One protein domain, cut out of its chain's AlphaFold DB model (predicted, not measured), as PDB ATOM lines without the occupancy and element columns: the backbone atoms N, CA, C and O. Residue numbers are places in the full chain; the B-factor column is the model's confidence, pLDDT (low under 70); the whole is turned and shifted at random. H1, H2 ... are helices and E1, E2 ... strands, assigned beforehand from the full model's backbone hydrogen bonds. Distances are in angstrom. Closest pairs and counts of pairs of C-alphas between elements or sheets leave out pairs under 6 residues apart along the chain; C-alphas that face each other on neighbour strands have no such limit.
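AT A GLANCE: This is residues 383 to 435 and 443 to 543 of the 543 residues of an uncharacterized protein of Arthrobotrys flagrans (UniProt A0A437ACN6). One helix, H1, lies in the middle, between a small three-stranded sheet on one side and a layer of helices on the other, where H2 and H3 run side by side in opposite ways and H5 crosses H3. The sheet is a wall with its far face bare of named helices, and the small helix H4 lies off towards one end, where residues 474 to 479 stick out. The printed part has 154 residues, with H1 H2 H3 H4 H5 E1 E2 E3 in that order along the chain; the sheet E1 E2 E3 is antiparallel, and the class is mixed, helices and strands. The whole is compact and rounded, with a radius of gyration of the C-alphas of 16.1 A and spans of 45 by 34 by 29 A.

IN THESE COORDINATES: Find C-alpha 383 at (105.711, -48.895, -7.388); from there H1, residues 383 to 400, runs 25.5 A. Next come H2, residues 422 to 432, 15.6 A, and H3, residues 444 to 460, 24.3 A. H4 is residues 468 to 474, and H5, residues 478 to 496, runs 27.6 A from (91.648, -70.794, -2.856). Then read E1, residues 505 to 511, E2, residues 526 to 532, 20.6 A, and E3, residues 537 to 542, ending at (109.822, -41.208, -4.030).

HOW THE PARTS SIT: Start at H1, on one face of the sheet at a height of 9.7 A: two layers, a helix on a sheet. It lies over E2 and runs along the strands, at 2 degrees to E2 on the local plane. Residues 391 to 395 of H1 touch H2 at a steep tilt of 47 degrees, closest at the C-alphas of Val 395 and Phe 428, 5.7 A. H1 touches H5 at a shallow tilt of 30 degrees, with Ile 392 and Val 495 the closest C-alphas, 5.6 A. H2 and H3 touch at a shallow tilt of 6 degrees, opposite ways, closest at the C-alphas of Ala 423 and Tyr 454, 5.6 A. H3 and H5 touch about perpendicular, at 73 degrees, closest at the C-alphas of Arg 448 and Cys 492, 6.1 A. H4 is close to H3 but not clearly touching, the closest C-alphas, Val 459 and Trp 469, being 7.0 A apart. The strands form a meander, each the antiparallel neighbour of the one before: look for N 508 and O 528 at 2.8 A in the hairpin E1 and E2, and N 540 and O 529 at 2.8 A in the hairpin E2 and E3. In H1, H2, H3 and H4 every O i to N i+4 pair is within hydrogen-bond range; in H5, 14 of 15 are.

THE WHOLE: The farthest C-alphas, Asp 477 and Glu 534, are 46.8 A apart. Residues 436 to 442 are not printed, and C-alphas 435 and 443 stand 9.9 A apart across that cut. The links H1 to H2 and E1 to E2 are long. Mean pLDDT of the printed part is 76.8; among the residues under 70 are 463 to 483 and 511 to 524.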
ATOM      1  N   SER A 383     106.148 -49.831  -6.344       77.81
ATOM      2  CA  SER A 383     105.711 -48.895  -7.388       77.81
ATOM      3  C   SER A 383     104.236 -49.063  -7.767       77.81
ATOM      4  O   SER A 383     103.551 -48.083  -8.066       77.81
ATOM      5  N   GLU A 384     103.721 -50.294  -7.747       80.69
ATOM      6  CA  GLU A 384     102.309 -50.579  -8.026       80.69
ATOM      7  C   GLU A 384     101.440 -50.088  -6.869       80.69
ATOM      8  O   GLU A 384     100.436 -49.411  -7.090       80.69
ATOM      9  N   ILE A 385     101.868 -50.347  -5.630       81.50
ATOM     10  CA  ILE A 385     101.210 -49.818  -4.433       81.50
ATOM     11  C   ILE A 385     101.180 -48.291  -4.475       81.50
ATOM     12  O   ILE A 385     100.117 -47.699  -4.282       81.50
ATOM     13  N   CYS A 386     102.314 -47.660  -4.778       85.81
ATOM     14  CA  CYS A 386     102.422 -46.216  -4.938       85.81
ATOM     15  C   CYS A 386     101.432 -45.689  -5.987       85.81
ATOM     16  O   CYS A 386     100.735 -44.707  -5.741       85.81
ATOM     17  N   THR A 387     101.310 -46.367  -7.130       89.12
ATOM     18  CA  THR A 387     100.359 -45.999  -8.190       89.12
ATOM     19  C   THR A 387      98.907 -46.129  -7.722       89.12
ATOM     20  O   THR A 387      98.097 -45.230  -7.944       89.12
ATOM     21  N   ILE A 388      98.558 -47.213  -7.019       89.25
ATOM     22  CA  ILE A 388      97.208 -47.425  -6.472       89.25
ATOM     23  C   ILE A 388      96.864 -46.355  -5.432       89.25
ATOM     24  O   ILE A 388      95.777 -45.784  -5.485       89.25
ATOM     25  N   VAL A 389      97.779 -46.055  -4.511       90.38
ATOM     26  CA  VAL A 389      97.589 -45.026  -3.478       90.38
ATOM     27  C   VAL A 389      97.462 -43.640  -4.103       90.38
ATOM     28  O   VAL A 389      96.551 -42.892  -3.759       90.38
ATOM     29  N   SER A 390      98.298 -43.335  -5.091       92.88
ATOM     30  CA  SER A 390      98.206 -42.108  -5.879       92.88
ATOM     31  C   SER A 390      96.846 -41.961  -6.573       92.88
ATOM     32  O   SER A 390      96.233 -40.897  -6.512       92.88
ATOM     33  N   THR A 391      96.310 -43.045  -7.143       93.94
ATOM     34  CA  THR A 391      94.960 -43.071  -7.726       93.94
ATOM     35  C   THR A 391      93.866 -42.836  -6.678       93.94
ATOM     36  O   THR A 391      92.910 -42.110  -6.949       93.94
ATOM     37  N   ILE A 392      93.996 -43.406  -5.474       91.31
ATOM     38  CA  ILE A 392      93.070 -43.144  -4.359       91.31
ATOM     39  C   ILE A 392      93.060 -41.643  -4.026       91.31
ATOM     40  O   ILE A 392      91.991 -41.030  -3.981       91.31
ATOM     41  N   LEU A 393      94.240 -41.039  -3.849       91.50
ATOM     42  CA  LEU A 393      94.382 -39.611  -3.548       91.50
ATOM     43  C   LEU A 393      93.847 -38.724  -4.678       91.50
ATOM     44  O   LEU A 393      93.134 -37.762  -4.396       91.50
ATOM     45  N   TYR A 394      94.097 -39.086  -5.940       93.19
ATOM     46  CA  TYR A 394      93.518 -38.423  -7.112       93.19
ATOM     47  C   TYR A 394      91.982 -38.415  -7.050       93.19
ATOM     48  O   TYR A 394      91.370 -37.360  -7.218       93.19
ATOM     49  N   VAL A 395      91.338 -39.555  -6.755       91.25
ATOM     50  CA  VAL A 395      89.866 -39.623  -6.687       91.25
ATOM     51  C   VAL A 395      89.323 -38.717  -5.580       91.25
ATOM     52  O   VAL A 395      88.321 -38.030  -5.796       91.25
ATOM     53  N   HIS A 396      89.969 -38.684  -4.412       87.56
ATOM     54  CA  HIS A 396      89.570 -37.783  -3.327       87.56
ATOM     55  C   HIS A 396      89.764 -36.318  -3.699       87.56
ATOM     56  O   HIS A 396      88.857 -35.511  -3.502       87.56
ATOM     57  N   GLN A 397      90.917 -35.974  -4.269       89.19
ATOM     58  CA  GLN A 397      91.225 -34.613  -4.682       89.19
ATOM     59  C   GLN A 397      90.250 -34.111  -5.736       89.19
ATOM     60  O   GLN A 397      89.647 -33.063  -5.544       89.19
ATOM     61  N   LYS A 398      90.028 -34.877  -6.805       89.94
ATOM     62  CA  LYS A 398      89.113 -34.492  -7.883       89.94
ATOM     63  C   LYS A 398      87.674 -34.322  -7.396       89.94
ATOM     64  O   LYS A 398      86.922 -33.526  -7.946       89.94
ATOM     65  N   ARG A 399      87.283 -35.056  -6.350       86.12
ATOM     66  CA  ARG A 399      85.967 -34.914  -5.718       86.12
ATOM     67  C   ARG A 399      85.868 -33.670  -4.833       86.12
ATOM     68  O   ARG A 399      84.827 -33.024  -4.842       86.12
ATOM     69  N   LEU A 400      86.903 -33.381  -4.044       81.88
ATOM     70  CA  LEU A 400      86.910 -32.282  -3.069       81.88
ATOM     71  C   LEU A 400      87.263 -30.926  -3.691       81.88
ATOM     72  O   LEU A 400      86.810 -29.904  -3.189       81.88
ATOM     73  N   ARG A 401      88.076 -30.927  -4.748       83.19
ATOM     74  CA  ARG A 401      88.561 -29.751  -5.479       83.19
ATOM     75  C   ARG A 401      88.530 -30.014  -6.992       83.19
ATOM     76  O   ARG A 401      89.587 -30.255  -7.588       83.19
ATOM     77  N   PRO A 402      87.341 -30.042  -7.625       82.50
ATOM     78  CA  PRO A 402      87.197 -30.277  -9.068       82.50
ATOM     79  C   PRO A 402      87.997 -29.306  -9.945       82.50
ATOM     80  O   PRO A 402      88.369 -29.650 -11.063       82.50
ATOM     81  N   GLU A 403      88.265 -28.111  -9.431       82.44
ATOM     82  CA  GLU A 403      89.052 -27.045 -10.048       82.44
ATOM     83  C   GLU A 403      90.568 -27.293 -10.058       82.44
ATOM     84  O   GLU A 403      91.299 -26.530 -10.688       82.44
ATOM     85  N   THR A 404      91.057 -28.338  -9.379       83.88
ATOM     86  CA  THR A 404      92.494 -28.648  -9.354       83.88
ATOM     87  C   THR A 404      92.995 -28.936 -10.777       83.88
ATOM     88  O   THR A 404      92.415 -29.791 -11.453       83.88
ATOM     89  N   PRO A 405      94.067 -28.278 -11.257       84.50
ATOM     90  CA  PRO A 405      94.606 -28.545 -12.584       84.50
ATOM     91  C   PRO A 405      95.302 -29.912 -12.605       84.50
ATOM     92  O   PRO A 405      96.357 -30.093 -11.999       84.50
ATOM     93  N   PHE A 406      94.711 -30.878 -13.310       90.62
ATOM     94  CA  PHE A 406      95.317 -32.191 -13.530       90.62
ATOM     95  C   PHE A 406      96.070 -32.226 -14.860       90.62
ATOM     96  O   PHE A 406      95.526 -31.865 -15.905       90.62
ATOM     97  N   THR A 407      97.305 -32.723 -14.837       93.50
ATOM     98  CA  THR A 407      98.059 -33.035 -16.056       93.50
ATOM     99  C   THR A 407      97.521 -34.326 -16.658       93.50
ATOM    100  O   THR A 407      97.355 -35.307 -15.943       93.50
ATOM    101  N   ILE A 408      97.266 -34.363 -17.963       93.88
ATOM    102  CA  ILE A 408      96.761 -35.567 -18.635       93.88
ATOM    103  C   ILE A 408      97.940 -36.420 -19.113       93.88
ATOM    104  O   ILE A 408      98.863 -35.897 -19.740       93.88
ATOM    105  N   ALA A 409      97.909 -37.724 -18.835       92.19
ATOM    106  CA  ALA A 409      98.892 -38.684 -19.330       92.19
ATOM    107  C   ALA A 409      98.241 -40.024 -19.705       92.19
ATOM    108  O   ALA A 409      97.359 -40.512 -19.004       92.19
ATOM    109  N   ASP A 410      98.739 -40.659 -20.768       88.25
ATOM    110  CA  ASP A 410      98.238 -41.967 -21.225       88.25
ATOM    111  C   ASP A 410      98.883 -43.153 -20.494       88.25
ATOM    112  O   ASP A 410      98.351 -44.261 -20.479       88.25
ATOM    113  N   ASN A 411     100.046 -42.942 -19.871       88.38
ATOM    114  CA  ASN A 411     100.706 -43.970 -19.075       88.38
ATOM    115  C   ASN A 411      99.993 -44.121 -17.725       88.38
ATOM    116  O   ASN A 411      99.998 -43.176 -16.946       88.38
ATOM    117  N   GLU A 412      99.466 -45.309 -17.422       88.94
ATOM    118  CA  GLU A 412      98.716 -45.609 -16.190       88.94
ATOM    119  C   GLU A 412      99.594 -45.759 -14.934       88.94
ATOM    120  O   GLU A 412      99.096 -45.684 -13.811       88.94
ATOM    121  N   SER A 413     100.911 -45.924 -15.095       86.38
ATOM    122  CA  SER A 413     101.871 -46.100 -13.990       86.38
ATOM    123  C   SER A 413     102.301 -44.782 -13.317       86.38
ATOM    124  O   SER A 413     103.474 -44.571 -13.013       86.38
ATOM    125  N   GLN A 414     101.355 -43.863 -13.098       90.81
ATOM    126  CA  GLN A 414     101.630 -42.551 -12.497       90.81
ATOM    127  C   GLN A 414     101.651 -42.614 -10.973       90.81
ATOM    128  O   GLN A 414     100.759 -43.174 -10.337       90.81
ATOM    129  N   THR A 415     102.631 -41.948 -10.369       89.44
ATOM    130  CA  THR A 415     102.792 -41.869  -8.909       89.44
ATOM    131  C   THR A 415     102.315 -40.536  -8.325       89.44
ATOM    132  O   THR A 415     101.991 -40.463  -7.136       89.44
ATOM    133  N   SER A 416     102.148 -39.498  -9.150       91.88
ATOM    134  CA  SER A 416     101.595 -38.203  -8.730       91.88
ATOM    135  C   SER A 416     100.054 -38.191  -8.759       91.88
ATOM    136  O   SER A 416      99.472 -38.558  -9.786       91.88
ATOM    137  N   PRO A 417      99.366 -37.760  -7.681       92.88
ATOM    138  CA  PRO A 417      97.907 -37.594  -7.673       92.88
ATOM    139  C   PRO A 417      97.405 -36.456  -8.577       92.88
ATOM    140  O   PRO A 417      96.222 -36.415  -8.903       92.88
ATOM    141  N   LEU A 418      98.295 -35.556  -9.014       93.25
ATOM    142  CA  LEU A 418      97.996 -34.446  -9.929       93.25
ATOM    143  C   LEU A 418      97.967 -34.864 -11.407       93.25
ATOM    144  O   LEU A 418      97.816 -34.019 -12.286       93.25
ATOM    145  N   VAL A 419      98.108 -36.159 -11.698       93.69
ATOM    146  CA  VAL A 419      98.047 -36.690 -13.063       93.69
ATOM    147  C   VAL A 419      96.743 -37.456 -13.272       93.69
ATOM    148  O   VAL A 419      96.418 -38.384 -12.527       93.69
ATOM    149  N   GLU A 420      95.995 -37.085 -14.301       95.00
ATOM    150  CA  GLU A 420      94.818 -37.803 -14.766       95.00
ATOM    151  C   GLU A 420      95.209 -38.777 -15.880       95.00
ATOM    152  O   GLU A 420      95.808 -38.394 -16.883       95.00
ATOM    153  N   THR A 421      94.822 -40.038 -15.704       95.19
ATOM    154  CA  THR A 421      94.949 -41.092 -16.714       95.19
ATOM    155  C   THR A 421      93.563 -41.625 -17.092       95.19
ATOM    156  O   THR A 421      92.610 -41.463 -16.310       95.19
ATOM    157  N   PRO A 422      93.407 -42.288 -18.254       94.31
ATOM    158  CA  PRO A 422      92.132 -42.879 -18.655       94.31
ATOM    159  C   PRO A 422      91.528 -43.815 -17.594       94.31
ATOM    160  O   PRO A 422      90.342 -43.682 -17.271       94.31
ATOM    161  N   ALA A 423      92.317 -44.709 -16.982       92.25
ATOM    162  CA  ALA A 423      91.804 -45.620 -15.955       92.25
ATOM    163  C   ALA A 423      91.413 -44.894 -14.660       92.25
ATOM    164  O   ALA A 423      90.394 -45.230 -14.048       92.25
ATOM    165  N   ARG A 424      92.176 -43.869 -14.251       94.12
ATOM    166  CA  ARG A 424      91.844 -43.018 -13.095       94.12
ATOM    167  C   ARG A 424      90.528 -42.281 -13.306       94.12
ATOM    168  O   ARG A 424      89.678 -42.266 -12.412       94.12
ATOM    169  N   ARG A 425      90.335 -41.693 -14.488       92.69
ATOM    170  CA  ARG A 425      89.088 -41.016 -14.863       92.69
ATOM    171  C   ARG A 425      87.909 -41.985 -14.875       92.69
ATOM    172  O   ARG A 425      86.909 -41.713 -14.217       92.69
ATOM    173  N   ALA A 426      88.059 -43.149 -15.503       90.81
ATOM    174  CA  ALA A 426      87.018 -44.174 -15.531       90.81
ATOM    175  C   ALA A 426      86.632 -44.668 -14.124       90.81
ATOM    176  O   ALA A 426      85.447 -44.887 -13.846       90.81
ATOM    177  N   LEU A 427      87.609 -44.825 -13.221       91.56
ATOM    178  CA  LEU A 427      87.364 -45.173 -11.821       91.56
ATOM    179  C   LEU A 427      86.571 -44.073 -11.098       91.56
ATOM    180  O   LEU A 427      85.584 -44.376 -10.427       91.56
ATOM    181  N   PHE A 428      86.983 -42.811 -11.250       90.62
ATOM    182  CA  PHE A 428      86.301 -41.651 -10.672       90.62
ATOM    183  C   PHE A 428      84.843 -41.561 -11.140       90.62
ATOM    184  O   PHE A 428      83.930 -41.538 -10.309       90.62
ATOM    185  N   ASP A 429      84.627 -41.610 -12.456       87.81
ATOM    186  CA  ASP A 429      83.302 -41.533 -13.072       87.81
ATOM    187  C   ASP A 429      82.408 -42.682 -12.587       87.81
ATOM    188  O   ASP A 429      81.258 -42.468 -12.212       87.81
ATOM    189  N   SER A 430      82.950 -43.899 -12.478       84.62
ATOM    190  CA  SER A 430      82.192 -45.073 -12.021       84.62
ATOM    191  C   SER A 430      81.766 -45.002 -10.549       84.62
ATOM    192  O   SER A 430      80.752 -45.596 -10.168       84.62
ATOM    193  N   ILE A 431      82.529 -44.309  -9.698       78.00
ATOM    194  CA  ILE A 431      82.257 -44.214  -8.254       78.00
ATOM    195  C   ILE A 431      81.303 -43.055  -7.930       78.00
ATOM    196  O   ILE A 431      80.535 -43.159  -6.969       78.00
ATOM    197  N   LEU A 432      81.276 -41.995  -8.745       64.56
ATOM    198  CA  LEU A 432      80.374 -40.850  -8.574       64.56
ATOM    199  C   LEU A 432      78.884 -41.178  -8.773       64.56
ATOM    200  O   LEU A 432      78.033 -40.527  -8.167       64.56
ATOM    201  N   VAL A 433      78.540 -42.204  -9.559       51.78
ATOM    202  CA  VAL A 433      77.154 -42.449 -10.025       51.78
ATOM    203  C   VAL A 433      76.164 -42.892  -8.920       51.78
ATOM    204  O   VAL A 433      74.974 -43.028  -9.186       51.78
ATOM    205  N   LYS A 434      76.563 -43.091  -7.651       47.91
ATOM    206  CA  LYS A 434      75.632 -43.566  -6.593       47.91
ATOM    207  C   LYS A 434      75.770 -42.873  -5.229       47.91
ATOM    208  O   LYS A 434      75.980 -43.542  -4.220       47.91
ATOM    209  N   ARG A 435      75.538 -41.558  -5.147       43.47
ATOM    210  CA  ARG A 435      75.095 -40.907  -3.889       43.47
ATOM    211  C   ARG A 435      73.558 -40.866  -3.818       43.47
ATOM    212  O   ARG A 435      72.952 -39.805  -3.804       43.47
ATOM    213  N   SER A 443      74.609 -51.611  -3.370       48.44
ATOM    214  CA  SER A 443      75.395 -50.815  -4.339       48.44
ATOM    215  C   SER A 443      76.866 -51.238  -4.492       48.44
ATOM    216  O   SER A 443      77.580 -50.660  -5.313       48.44
ATOM    217  N   SER A 444      77.319 -52.253  -3.748       59.59
ATOM    218  CA  SER A 444      78.742 -52.593  -3.592       59.59
ATOM    219  C   SER A 444      79.363 -53.352  -4.771       59.59
ATOM    220  O   SER A 444      80.576 -53.282  -4.954       59.59
ATOM    221  N   SER A 445      78.575 -54.054  -5.594       66.19
ATOM    222  CA  SER A 445      79.103 -54.832  -6.727       66.19
ATOM    223  C   SER A 445      79.652 -53.937  -7.842       66.19
ATOM    224  O   SER A 445      80.758 -54.161  -8.313       66.19
ATOM    225  N   GLY A 446      78.934 -52.873  -8.215       74.44
ATOM    226  CA  GLY A 446      79.362 -51.958  -9.283       74.44
ATOM    227  C   GLY A 446      80.663 -51.211  -8.966       74.44
ATOM    228  O   GLY A 446      81.523 -51.081  -9.831       74.44
ATOM    229  N   GLN A 447      80.840 -50.782  -7.713       78.50
ATOM    230  CA  GLN A 447      82.056 -50.095  -7.257       78.50
ATOM    231  C   GLN A 447      83.250 -51.052  -7.183       78.50
ATOM    232  O   GLN A 447      84.343 -50.710  -7.627       78.50
ATOM    233  N   ARG A 448      83.033 -52.283  -6.700       81.81
ATOM    234  CA  ARG A 448      84.056 -53.339  -6.736       81.81
ATOM    235  C   ARG A 448      84.467 -53.674  -8.166       81.81
ATOM    236  O   ARG A 448      85.660 -53.751  -8.427       81.81
ATOM    237  N   ASN A 449      83.508 -53.780  -9.086       84.19
ATOM    238  CA  ASN A 449      83.786 -54.019 -10.502       84.19
ATOM    239  C   ASN A 449      84.602 -52.873 -11.119       84.19
ATOM    240  O   ASN A 449      85.475 -53.125 -11.940       84.19
ATOM    241  N   ALA A 450      84.350 -51.620 -10.729       87.06
ATOM    242  CA  ALA A 450      85.135 -50.477 -11.193       87.06
ATOM    243  C   ALA A 450      86.587 -50.528 -10.689       87.06
ATOM    244  O   ALA A 450      87.512 -50.352 -11.479       87.06
ATOM    245  N   VAL A 451      86.793 -50.833  -9.403       87.81
ATOM    246  CA  VAL A 451      88.135 -51.040  -8.825       87.81
ATOM    247  C   VAL A 451      88.847 -52.211  -9.498       87.81
ATOM    248  O   VAL A 451      90.027 -52.110  -9.818       87.81
ATOM    249  N   GLU A 452      88.141 -53.313  -9.751       86.75
ATOM    250  CA  GLU A 452      88.708 -54.477 -10.430       86.75
ATOM    251  C   GLU A 452      89.118 -54.160 -11.874       86.75
ATOM    252  O   GLU A 452      90.220 -54.526 -12.277       86.75
ATOM    253  N   ARG A 453      88.288 -53.423 -12.625       86.88
ATOM    254  CA  ARG A 453      88.644 -52.936 -13.969       86.88
ATOM    255  C   ARG A 453      89.870 -52.033 -13.932       86.88
ATOM    256  O   ARG A 453      90.769 -52.233 -14.736       86.88
ATOM    257  N   TYR A 454      89.932 -51.091 -12.989       90.56
ATOM    258  CA  TYR A 454      91.102 -50.230 -12.809       90.56
ATOM    259  C   TYR A 454      92.375 -51.051 -12.567       90.56
ATOM    260  O   TYR A 454      93.369 -50.853 -13.260       90.56
ATOM    261  N   LEU A 455      92.339 -52.007 -11.631       85.50
ATOM    262  CA  LEU A 455      93.489 -52.869 -11.350       85.50
ATOM    263  C   LEU A 455      93.884 -53.698 -12.575       85.50
ATOM    264  O   LEU A 455      95.070 -53.848 -12.847       85.50
ATOM    265  N   HIS A 456      92.910 -54.204 -13.336       83.69
ATOM    266  CA  HIS A 456      93.183 -54.917 -14.579       83.69
ATOM    267  C   HIS A 456      93.886 -54.012 -15.600       83.69
ATOM    268  O   HIS A 456      94.919 -54.401 -16.137       83.69
ATOM    269  N   THR A 457      93.378 -52.800 -15.839       85.94
ATOM    270  CA  THR A 457      93.989 -51.834 -16.766       85.94
ATOM    271  C   THR A 457      95.399 -51.440 -16.333       85.94
ATOM    272  O   THR A 457      96.311 -51.458 -17.159       85.94
ATOM    273  N   LEU A 458      95.601 -51.161 -15.040       84.06
ATOM    274  CA  LEU A 458      96.917 -50.850 -14.487       84.06
ATOM    275  C   LEU A 458      97.904 -51.979 -14.783       84.06
ATOM    276  O   LEU A 458      98.974 -51.727 -15.327       84.06
ATOM    277  N   VAL A 459      97.544 -53.228 -14.491       76.50
ATOM    278  CA  VAL A 459      98.464 -54.352 -14.701       76.50
ATOM    279  C   VAL A 459      98.714 -54.609 -16.188       76.50
ATOM    280  O   VAL A 459      99.851 -54.875 -16.571       76.50
ATOM    281  N   SER A 460      97.693 -54.486 -17.042       78.81
ATOM    282  CA  SER A 460      97.853 -54.618 -18.497       78.81
ATOM    283  C   SER A 460      98.767 -53.547 -19.103       78.81
ATOM    284  O   SER A 460      99.371 -53.796 -20.141       78.81
ATOM    285  N   SER A 461      98.894 -52.381 -18.462       79.94
ATOM    286  CA  SER A 461      99.788 -51.304 -18.907       79.94
ATOM    287  C   SER A 461     101.267 -51.526 -18.554       79.94
ATOM    288  O   SER A 461     102.135 -50.816 -19.062       79.94
ATOM    289  N   LEU A 462     101.578 -52.495 -17.684       72.50
ATOM    290  CA  LEU A 462     102.947 -52.741 -17.230       72.50
ATOM    291  C   LEU A 462     103.783 -53.468 -18.303       72.50
ATOM    292  O   LEU A 462     103.258 -54.336 -19.010       72.50
ATOM    293  N   PRO A 463     105.105 -53.192 -18.382       69.12
ATOM    294  CA  PRO A 463     106.013 -53.888 -19.292       69.12
ATOM    295  C   PRO A 463     105.958 -55.416 -19.146       69.12
ATOM    296  O   PRO A 463     105.779 -55.945 -18.044       69.12
ATOM    297  N   LEU A 464     106.183 -56.137 -20.250       61.62
ATOM    298  CA  LEU A 464     106.304 -57.602 -20.260       61.62
ATOM    299  C   LEU A 464     107.352 -58.058 -19.222       61.62
ATOM    300  O   LEU A 464     108.451 -57.514 -19.152       61.62
ATOM    301  N   GLY A 465     106.988 -59.021 -18.366       57.91
ATOM    302  CA  GLY A 465     107.811 -59.476 -17.229       57.91
ATOM    303  C   GLY A 465     107.588 -58.726 -15.904       57.91
ATOM    304  O   GLY A 465     107.958 -59.241 -14.847       57.91
ATOM    305  N   ARG A 466     106.924 -57.559 -15.926       58.72
ATOM    306  CA  ARG A 466     106.406 -56.856 -14.730       58.72
ATOM    307  C   ARG A 466     104.916 -57.080 -14.484       58.72
ATOM    308  O   ARG A 466     104.421 -56.740 -13.424       58.72
ATOM    309  N   GLN A 467     104.227 -57.784 -15.380       55.66
ATOM    310  CA  GLN A 467     102.851 -58.279 -15.196       55.66
ATOM    311  C   GLN A 467     102.752 -59.413 -14.147       55.66
ATOM    312  O   GLN A 467     101.845 -60.247 -14.194       55.66
ATOM    313  N   LYS A 468     103.695 -59.462 -13.194       51.88
ATOM    314  CA  LYS A 468     103.838 -60.498 -12.163       51.88
ATOM    315  C   LYS A 468     102.556 -60.672 -11.352       51.88
ATOM    316  O   LYS A 468     102.273 -61.788 -10.936       51.88
ATOM    317  N   TRP A 469     101.761 -59.610 -11.194       51.41
ATOM    318  CA  TRP A 469     100.424 -59.670 -10.603       51.41
ATOM    319  C   TRP A 469      99.502 -60.672 -11.319       51.41
ATOM    320  O   TRP A 469      98.898 -61.506 -10.657       51.41
ATOM    321  N   ILE A 470      99.417 -60.652 -12.657       45.69
ATOM    322  CA  ILE A 470      98.575 -61.588 -13.433       45.69
ATOM    323  C   ILE A 470      99.185 -62.996 -13.461       45.69
ATOM    324  O   ILE A 470      98.460 -63.970 -13.279       45.69
ATOM    325  N   ALA A 471     100.506 -63.120 -13.609       41.34
ATOM    326  CA  ALA A 471     101.178 -64.426 -13.600       41.34
ATOM    327  C   ALA A 471     101.065 -65.145 -12.235       41.34
ATOM    328  O   ALA A 471     100.877 -66.357 -12.185       41.34
ATOM    329  N   LYS A 472     101.080 -64.396 -11.120       48.34
ATOM    330  CA  LYS A 472     100.791 -64.914  -9.768       48.34
ATOM    331  C   LYS A 472      99.296 -65.195  -9.533       48.34
ATOM    332  O   LYS A 472      98.963 -65.897  -8.589       48.34
ATOM    333  N   VAL A 473      98.383 -64.664 -10.351       41.69
ATOM    334  CA  VAL A 473      96.930 -64.916 -10.240       41.69
ATOM    335  C   VAL A 473      96.533 -66.266 -10.848       41.69
ATOM    336  O   VAL A 473      95.584 -66.879 -10.364       41.69
ATOM    337  N   SER A 474      97.249 -66.755 -11.865       39.84
ATOM    338  CA  SER A 474      96.934 -68.026 -12.537       39.84
ATOM    339  C   SER A 474      97.451 -69.283 -11.827       39.84
ATOM    340  O   SER A 474      96.942 -70.365 -12.096       39.84
ATOM    341  N   GLU A 475      98.431 -69.173 -10.923       42.31
ATOM    342  CA  GLU A 475      99.102 -70.337 -10.309       42.31
ATOM    343  C   GLU A 475      98.589 -70.715  -8.896       42.31
ATOM    344  O   GLU A 475      99.210 -71.534  -8.224       42.31
ATOM    345  N   TRP A 476      97.530 -70.079  -8.371       48.31
ATOM    346  CA  TRP A 476      97.251 -70.087  -6.921       48.31
ATOM    347  C   TRP A 476      95.903 -70.719  -6.537       48.31
ATOM    348  O   TRP A 476      94.877 -70.537  -7.190       48.31
ATOM    349  N   ASP A 477      95.927 -71.439  -5.414       51.38
ATOM    350  CA  ASP A 477      94.794 -72.073  -4.740       51.38
ATOM    351  C   ASP A 477      93.766 -71.063  -4.158       51.38
ATOM    352  O   ASP A 477      93.872 -69.841  -4.287       51.38
ATOM    353  N   SER A 478      92.742 -71.576  -3.463       54.56
ATOM    354  CA  SER A 478      91.648 -70.794  -2.856       54.56
ATOM    355  C   SER A 478      92.070 -69.628  -1.934       54.56
ATOM    356  O   SER A 478      91.254 -68.737  -1.665       54.56
ATOM    357  N   SER A 479      93.318 -69.593  -1.449       57.47
ATOM    358  CA  SER A 479      93.836 -68.527  -0.584       57.47
ATOM    359  C   SER A 479      94.171 -67.240  -1.357       57.47
ATOM    360  O   SER A 479      93.867 -66.140  -0.879       57.47
ATOM    361  N   GLY A 480      94.684 -67.353  -2.588       60.78
ATOM    362  CA  GLY A 480      95.020 -66.209  -3.448       60.78
ATOM    363  C   GLY A 480      93.788 -65.397  -3.859       60.78
ATOM    364  O   GLY A 480      93.789 -64.164  -3.794       60.78
ATOM    365  N   LEU A 481      92.684 -66.087  -4.166       66.56
ATOM    366  CA  LEU A 481      91.405 -65.458  -4.512       66.56
ATOM    367  C   LEU A 481      90.850 -64.606  -3.355       66.56
ATOM    368  O   LEU A 481      90.353 -63.496  -3.566       66.56
ATOM    369  N   ARG A 482      90.978 -65.092  -2.109       68.94
ATOM    370  CA  ARG A 482      90.543 -64.351  -0.912       68.94
ATOM    371  C   ARG A 482      91.342 -63.064  -0.730       68.94
ATOM    372  O   ARG A 482      90.749 -62.033  -0.415       68.94
ATOM    373  N   ASN A 483      92.652 -63.093  -0.950       67.81
ATOM    374  CA  ASN A 483      93.504 -61.919  -0.762       67.81
ATOM    375  C   ASN A 483      93.296 -60.858  -1.853       67.81
ATOM    376  O   ASN A 483      93.134 -59.682  -1.511       67.81
ATOM    377  N   LYS A 484      93.112 -61.258  -3.121       72.81
ATOM    378  CA  LYS A 484      92.649 -60.348  -4.190       72.81
ATOM    379  C   LYS A 484      91.354 -59.633  -3.788       72.81
ATOM    380  O   LYS A 484      91.272 -58.406  -3.841       72.81
ATOM    381  N   GLN A 485      90.356 -60.386  -3.318       75.12
ATOM    382  CA  GLN A 485      89.077 -59.809  -2.908       75.12
ATOM    383  C   GLN A 485      89.227 -58.839  -1.728       75.12
ATOM    384  O   GLN A 485      88.554 -57.808  -1.678       75.12
ATOM    385  N   ARG A 486      90.100 -59.147  -0.762       74.25
ATOM    386  CA  ARG A 486      90.350 -58.267   0.387       74.25
ATOM    387  C   ARG A 486      91.046 -56.963  -0.024       74.25
ATOM    388  O   ARG A 486      90.650 -55.925   0.504       74.25
ATOM    389  N   ALA A 487      92.000 -57.000  -0.958       74.44
ATOM    390  CA  ALA A 487      92.649 -55.803  -1.501       74.44
ATOM    391  C   ALA A 487      91.653 -54.918  -2.272       74.44
ATOM    392  O   ALA A 487      91.542 -53.729  -1.976       74.44
ATOM    393  N   ILE A 488      90.847 -55.512  -3.164       79.06
ATOM    394  CA  ILE A 488      89.760 -54.811  -3.875       79.06
ATOM    395  C   ILE A 488      88.805 -54.154  -2.878       79.06
ATOM    396  O   ILE A 488      88.453 -52.987  -3.033       79.06
ATOM    397  N   ASN A 489      88.407 -54.881  -1.831       77.81
ATOM    398  CA  ASN A 489      87.538 -54.335  -0.795       77.81
ATOM    399  C   ASN A 489      88.197 -53.155  -0.068       77.81
ATOM    400  O   ASN A 489      87.530 -52.145   0.113       77.81
ATOM    401  N   GLY A 490      89.478 -53.242   0.303       77.75
ATOM    402  CA  GLY A 490      90.196 -52.142   0.960       77.75
ATOM    403  C   GLY A 490      90.286 -50.886   0.088       77.75
ATOM    404  O   GLY A 490      89.958 -49.792   0.544       77.75
ATOM    405  N   ILE A 491      90.639 -51.038  -1.193       83.75
ATOM    406  CA  ILE A 491      90.687 -49.918  -2.148       83.75
ATOM    407  C   ILE A 491      89.291 -49.313  -2.309       83.75
ATOM    408  O   ILE A 491      89.113 -48.111  -2.146       83.75
ATOM    409  N   CYS A 492      88.281 -50.150  -2.553       82.19
ATOM    410  CA  CYS A 492      86.895 -49.718  -2.702       82.19
ATOM    411  C   CYS A 492      86.408 -48.941  -1.468       82.19
ATOM    412  O   CYS A 492      85.806 -47.879  -1.601       82.19
ATOM    413  N   GLU A 493      86.681 -49.449  -0.265       76.69
ATOM    414  CA  GLU A 493      86.312 -48.801   0.994       76.69
ATOM    415  C   GLU A 493      86.987 -47.443   1.180       76.69
ATOM    416  O   GLU A 493      86.344 -46.529   1.699       76.69
ATOM    417  N   THR A 494      88.240 -47.320   0.742       80.19
ATOM    418  CA  THR A 494      89.003 -46.072   0.821       80.19
ATOM    419  C   THR A 494      88.438 -45.047  -0.156       80.19
ATOM    420  O   THR A 494      88.015 -43.981   0.266       80.19
ATOM    421  N   VAL A 495      88.301 -45.398  -1.439       84.75
ATOM    422  CA  VAL A 495      87.903 -44.462  -2.505       84.75
ATOM    423  C   VAL A 495      86.467 -43.933  -2.343       84.75
ATOM    424  O   VAL A 495      86.152 -42.809  -2.744       84.75
ATOM    425  N   ILE A 496      85.557 -44.719  -1.764       77.00
ATOM    426  CA  ILE A 496      84.156 -44.300  -1.592       77.00
ATOM    427  C   ILE A 496      84.018 -43.177  -0.556       77.00
ATOM    428  O   ILE A 496      83.149 -42.318  -0.711       77.00
ATOM    429  N   ARG A 497      84.847 -43.163   0.489       73.50
ATOM    430  CA  ARG A 497      84.720 -42.224   1.612       73.50
ATOM    431  C   ARG A 497      85.671 -41.051   1.449       73.50
ATOM    432  O   ARG A 497      86.762 -41.232   0.949       73.50
ATOM    433  N   ASP A 498      85.268 -39.862   1.867       69.94
ATOM    434  CA  ASP A 498      86.164 -38.707   1.813       69.94
ATOM    435  C   ASP A 498      87.084 -38.702   3.043       69.94
ATOM    436  O   ASP A 498      86.599 -38.984   4.144       69.94
ATOM    437  N   PRO A 499      88.395 -38.424   2.890       71.00
ATOM    438  CA  PRO A 499      89.283 -38.255   4.032       71.00
ATOM    439  C   PRO A 499      88.816 -37.072   4.882       71.00
ATOM    440  O   PRO A 499      88.329 -36.068   4.360       71.00
ATOM    441  N   HIS A 500      88.988 -37.184   6.199       72.06
ATOM    442  CA  HIS A 500      88.756 -36.075   7.122       72.06
ATOM    443  C   HIS A 500      89.621 -34.857   6.738       72.06
ATOM    444  O   HIS A 500      90.769 -35.016   6.323       72.06
ATOM    445  N   GLU A 501      89.104 -33.635   6.913       72.19
ATOM    446  CA  GLU A 501      89.756 -32.397   6.447       72.19
ATOM    447  C   GLU A 501      91.177 -32.192   6.987       72.19
ATOM    448  O   GLU A 501      92.051 -31.706   6.267       72.19
ATOM    449  N   GLY A 502      91.403 -32.588   8.240       76.75
ATOM    450  CA  GLY A 502      92.690 -32.510   8.929       76.75
ATOM    451  C   GLY A 502      93.700 -33.595   8.549       76.75
ATOM    452  O   GLY A 502      94.831 -33.510   9.013       76.75
ATOM    453  N   PHE A 503      93.335 -34.585   7.725       83.62
ATOM    454  CA  PHE A 503      94.293 -35.563   7.203       83.62
ATOM    455  C   PHE A 503      95.166 -34.895   6.134       83.62
ATOM    456  O   PHE A 503      94.666 -34.456   5.094       83.62
ATOM    457  N   LYS A 504      96.466 -34.780   6.417       88.00
ATOM    458  CA  LYS A 504      97.412 -33.976   5.632       88.00
ATOM    459  C   LYS A 504      98.556 -34.779   5.045       88.00
ATOM    460  O   LYS A 504      99.103 -34.339   4.044       88.00
ATOM    461  N   ARG A 505      98.931 -35.914   5.642       91.12
ATOM    462  CA  ARG A 505     100.158 -36.619   5.259       91.12
ATOM    463  C   ARG A 505     100.012 -38.137   5.300       91.12
ATOM    464  O   ARG A 505      99.484 -38.702   6.259       91.12
ATOM    465  N   LEU A 506     100.509 -38.793   4.257       91.06
ATOM    466  CA  LEU A 506     100.568 -40.244   4.128       91.06
ATOM    467  C   LEU A 506     101.999 -40.664   3.790       91.06
ATOM    468  O   LEU A 506     102.548 -40.232   2.781       91.06
ATOM    469  N   GLU A 507     102.582 -41.528   4.611       90.12
ATOM    470  CA  GLU A 507     103.929 -42.064   4.419       90.12
ATOM    471  C   GLU A 507     103.855 -43.581   4.270       90.12
ATOM    472  O   GLU A 507     103.251 -44.259   5.105       90.12
ATOM    473  N   LEU A 508     104.476 -44.119   3.224       87.19
ATOM    474  CA  LEU A 508     104.637 -45.552   3.009       87.19
ATOM    475  C   LEU A 508     106.119 -45.877   2.884       87.19
ATOM    476  O   LEU A 508     106.836 -45.235   2.117       87.19
ATOM    477  N   GLU A 509     106.572 -46.876   3.626       81.75
ATOM    478  CA  GLU A 509     107.990 -47.215   3.719       81.75
ATOM    479  C   GLU A 509     108.189 -48.730   3.620       81.75
ATOM    480  O   GLU A 509     107.640 -49.494   4.417       81.75
ATOM    481  N   TRP A 510     108.990 -49.169   2.649       77.94
ATOM    482  CA  TRP A 510     109.451 -50.547   2.494       77.94
ATOM    483  C   TRP A 510     110.948 -50.589   2.724       77.94
ATOM    484  O   TRP A 510     111.701 -49.948   1.998       77.94
ATOM    485  N   LYS A 511     111.383 -51.377   3.701       67.12
ATOM    486  CA  LYS A 511     112.800 -51.510   4.036       67.12
ATOM    487  C   LYS A 511     113.210 -52.956   4.191       67.12
ATOM    488  O   LYS A 511     112.444 -53.748   4.747       67.12
ATOM    489  N   ALA A 512     114.423 -53.279   3.754       60.00
ATOM    490  CA  ALA A 512     115.028 -54.597   3.908       60.00
ATOM    491  C   ALA A 512     115.078 -55.044   5.366       60.00
ATOM    492  O   ALA A 512     114.810 -56.201   5.686       60.00
ATOM    493  N   SER A 513     115.343 -54.096   6.251       50.09
ATOM    494  CA  SER A 513     115.454 -54.291   7.690       50.09
ATOM    495  C   SER A 513     114.117 -54.577   8.389       50.09
ATOM    496  O   SER A 513     114.085 -55.256   9.415       50.09
ATOM    497  N   HIS A 514     112.990 -54.185   7.780       50.78
ATOM    498  CA  HIS A 514     111.657 -54.564   8.251       50.78
ATOM    499  C   HIS A 514     111.362 -56.063   8.018       50.78
ATOM    500  O   HIS A 514     110.359 -56.584   8.502       50.78
ATOM    501  N   VAL A 515     112.186 -56.781   7.249       47.53
ATOM    502  CA  VAL A 515     111.851 -58.115   6.741       47.53
ATOM    503  C   VAL A 515     112.573 -59.200   7.506       47.53
ATOM    504  O   VAL A 515     113.757 -59.458   7.322       47.53
ATOM    505  N   GLY A 516     111.802 -59.967   8.271       44.59
ATOM    506  CA  GLY A 516     112.336 -61.124   8.979       44.59
ATOM    507  C   GLY A 516     112.629 -62.366   8.137       44.59
ATOM    508  O   GLY A 516     112.697 -63.476   8.668       44.59
ATOM    509  N   ARG A 517     112.743 -62.206   6.816       48.53
ATOM    510  CA  ARG A 517     112.816 -63.256   5.783       48.53
ATOM    511  C   ARG A 517     113.740 -62.830   4.639       48.53
ATOM    512  O   ARG A 517     114.287 -61.737   4.662       48.53
ATOM    513  N   ARG A 518     113.932 -63.693   3.630       48.25
ATOM    514  CA  ARG A 518     114.694 -63.330   2.423       48.25
ATOM    515  C   ARG A 518     114.057 -62.113   1.745       48.25
ATOM    516  O   ARG A 518     112.932 -62.190   1.253       48.25
ATOM    517  N   TRP A 519     114.801 -61.012   1.745       57.12
ATOM    518  CA  TRP A 519     114.575 -59.870   0.874       57.12
ATOM    519  C   TRP A 519     114.902 -60.287  -0.566       57.12
ATOM    520  O   TRP A 519     115.913 -60.973  -0.768       57.12
ATOM    521  N   PRO A 520     114.074 -59.933  -1.561       60.41
ATOM    522  CA  PRO A 520     114.377 -60.266  -2.941       60.41
ATOM    523  C   PRO A 520     115.714 -59.650  -3.347       60.41
ATOM    524  O   PRO A 520     115.985 -58.474  -3.090       60.41
ATOM    525  N   LYS A 521     116.546 -60.466  -3.998       49.00
ATOM    526  CA  LYS A 521     117.751 -59.986  -4.671       49.00
ATOM    527  C   LYS A 521     117.285 -58.927  -5.679       49.00
ATOM    528  O   LYS A 521     116.396 -59.223  -6.467       49.00
ATOM    529  N   ASP A 522     117.815 -57.709  -5.578       56.34
ATOM    530  CA  ASP A 522     117.545 -56.541  -6.444       56.34
ATOM    531  C   ASP A 522     116.447 -55.548  -6.002       56.34
ATOM    532  O   ASP A 522     116.286 -54.510  -6.649       56.34
ATOM    533  N   THR A 523     115.746 -55.766  -4.883       61.59
ATOM    534  CA  THR A 523     114.844 -54.735  -4.323       61.59
ATOM    535  C   THR A 523     115.638 -53.755  -3.447       61.59
ATOM    536  O   THR A 523     116.495 -54.174  -2.670       61.59
ATOM    537  N   ARG A 524     115.384 -52.445  -3.556       66.56
ATOM    538  CA  ARG A 524     115.968 -51.411  -2.676       66.56
ATOM    539  C   ARG A 524     114.947 -50.956  -1.641       66.56
ATOM    540  O   ARG A 524     113.752 -51.184  -1.823       66.56
ATOM    541  N   ASP A 525     115.430 -50.327  -0.577       72.69
ATOM    542  CA  ASP A 525     114.560 -49.587   0.332       72.69
ATOM    543  C   ASP A 525     113.822 -48.508  -0.463       72.69
ATOM    544  O   ASP A 525     114.436 -47.793  -1.257       72.69
ATOM    545  N   CYS A 526     112.512 -48.418  -0.257       76.88
ATOM    546  CA  CYS A 526     111.656 -47.458  -0.931       76.88
ATOM    547  C   CYS A 526     110.826 -46.683   0.080       76.88
ATOM    548  O   CYS A 526     110.278 -47.252   1.030       76.88
ATOM    549  N   ARG A 527     110.656 -45.390  -0.174       85.38
ATOM    550  CA  ARG A 527     109.837 -44.506   0.647       85.38
ATOM    551  C   ARG A 527     109.031 -43.584  -0.245       85.38
ATOM    552  O   ARG A 527     109.559 -42.994  -1.184       85.38
ATOM    553  N   PHE A 528     107.747 -43.482   0.068       87.50
ATOM    554  CA  PHE A 528     106.808 -42.626  -0.633       87.50
ATOM    555  C   PHE A 528     106.074 -41.747   0.369       87.50
ATOM    556  O   PHE A 528     105.494 -42.249   1.335       87.50
ATOM    557  N   VAL A 529     106.101 -40.437   0.139       90.31
ATOM    558  CA  VAL A 529     105.458 -39.450   1.011       90.31
ATOM    559  C   VAL A 529     104.522 -38.591   0.183       90.31
ATOM    560  O   VAL A 529     104.962 -37.899  -0.735       90.31
ATOM    561  N   TRP A 530     103.241 -38.611   0.543       93.44
ATOM    562  CA  TRP A 530     102.248 -37.687   0.018       93.44
ATOM    563  C   TRP A 530     101.832 -36.689   1.081       93.44
ATOM    564  O   TRP A 530     101.569 -37.064   2.228       93.44
ATOM    565  N   GLU A 531     101.706 -35.430   0.682       93.00
ATOM    566  CA  GLU A 531     101.277 -34.350   1.560       93.00
ATOM    567  C   GLU A 531     100.279 -33.432   0.858       93.00
ATOM    568  O   GLU A 531     100.332 -33.237  -0.356       93.00
ATOM    569  N   LYS A 532      99.334 -32.897   1.628       89.00
ATOM    570  CA  LYS A 532      98.327 -31.951   1.156       89.00
ATOM    571  C   LYS A 532      98.878 -30.524   1.222       89.00
ATOM    572  O   LYS A 532      98.944 -29.935   2.300       89.00
ATOM    573  N   THR A 533      99.214 -29.973   0.065       86.88
ATOM    574  CA  THR A 533      99.658 -28.596  -0.165       86.88
ATOM    575  C   THR A 533      98.479 -27.690  -0.560       86.88
ATOM    576  O   THR A 533      97.306 -28.093  -0.554       86.88
ATOM    577  N   GLU A 534      98.776 -26.440  -0.921       82.81
ATOM    578  CA  GLU A 534      97.793 -25.524  -1.510       82.81
ATOM    579  C   GLU A 534      97.213 -26.073  -2.823       82.81
ATOM    580  O   GLU A 534      95.993 -26.033  -3.005       82.81
ATOM    581  N   ALA A 535      98.046 -26.674  -3.680       79.75
ATOM    582  CA  ALA A 535      97.625 -27.241  -4.962       79.75
ATOM    583  C   ALA A 535      96.884 -28.584  -4.824       79.75
ATOM    584  O   ALA A 535      96.178 -28.995  -5.742       79.75
ATOM    585  N   GLY A 536      96.986 -29.251  -3.671       85.69
ATOM    586  CA  GLY A 536      96.324 -30.525  -3.396       85.69
ATOM    587  C   GLY A 536      97.280 -31.562  -2.814       85.69
ATOM    588  O   GLY A 536      98.268 -31.227  -2.182       85.69
ATOM    589  N   TRP A 537      96.966 -32.839  -2.973       91.12
ATOM    590  CA  TRP A 537      97.861 -33.945  -2.665       91.12
ATOM    591  C   TRP A 537      99.007 -34.019  -3.674       91.12
ATOM    592  O   TRP A 537      98.804 -34.296  -4.857       91.12
ATOM    593  N   GLU A 538     100.222 -33.858  -3.169       91.06
ATOM    594  CA  GLU A 538     101.464 -33.947  -3.926       91.06
ATOM    595  C   GLU A 538     102.321 -35.104  -3.420       91.06
ATOM    596  O   GLU A 538     102.285 -35.450  -2.241       91.06
ATOM    597  N   LEU A 539     103.091 -35.710  -4.326       91.31
ATOM    598  CA  LEU A 539     104.136 -36.671  -3.982       91.31
ATOM    599  C   LEU A 539     105.431 -35.890  -3.722       91.31
ATOM    600  O   LEU A 539     106.002 -35.341  -4.660       91.31
ATOM    601  N   LEU A 540     105.875 -35.841  -2.466       88.06
ATOM    602  CA  LEU A 540     107.065 -35.087  -2.049       88.06
ATOM    603  C   LEU A 540     108.352 -35.916  -2.106       88.06
ATOM    604  O   LEU A 540     109.428 -35.383  -2.358       88.06
ATOM    605  N   GLU A 541     108.247 -37.218  -1.855       85.00
ATOM    606  CA  GLU A 541     109.388 -38.129  -1.801       85.00
ATOM    607  C   GLU A 541     109.013 -39.427  -2.512       85.00
ATOM    608  O   GLU A 541     107.959 -40.002  -2.234       85.00
ATOM    609  N   SER A 542     109.866 -39.871  -3.436       82.19
ATOM    610  CA  SER A 542     109.822 -41.208  -4.030       82.19
ATOM    611  C   SER A 542     111.251 -41.688  -4.257       82.19
ATOM    612  O   SER A 542     111.906 -41.254  -5.210       82.19
ATOM    613  N   THR A 543     111.745 -42.532  -3.358       69.06
ATOM    614  CA  THR A 543     113.090 -43.130  -3.435       69.06
ATOM    615  C   THR A 543     113.027 -44.596  -3.803       69.06
ATOM    616  O   THR A 543     112.135 -45.279  -3.241       69.06
TER     617      THR A 543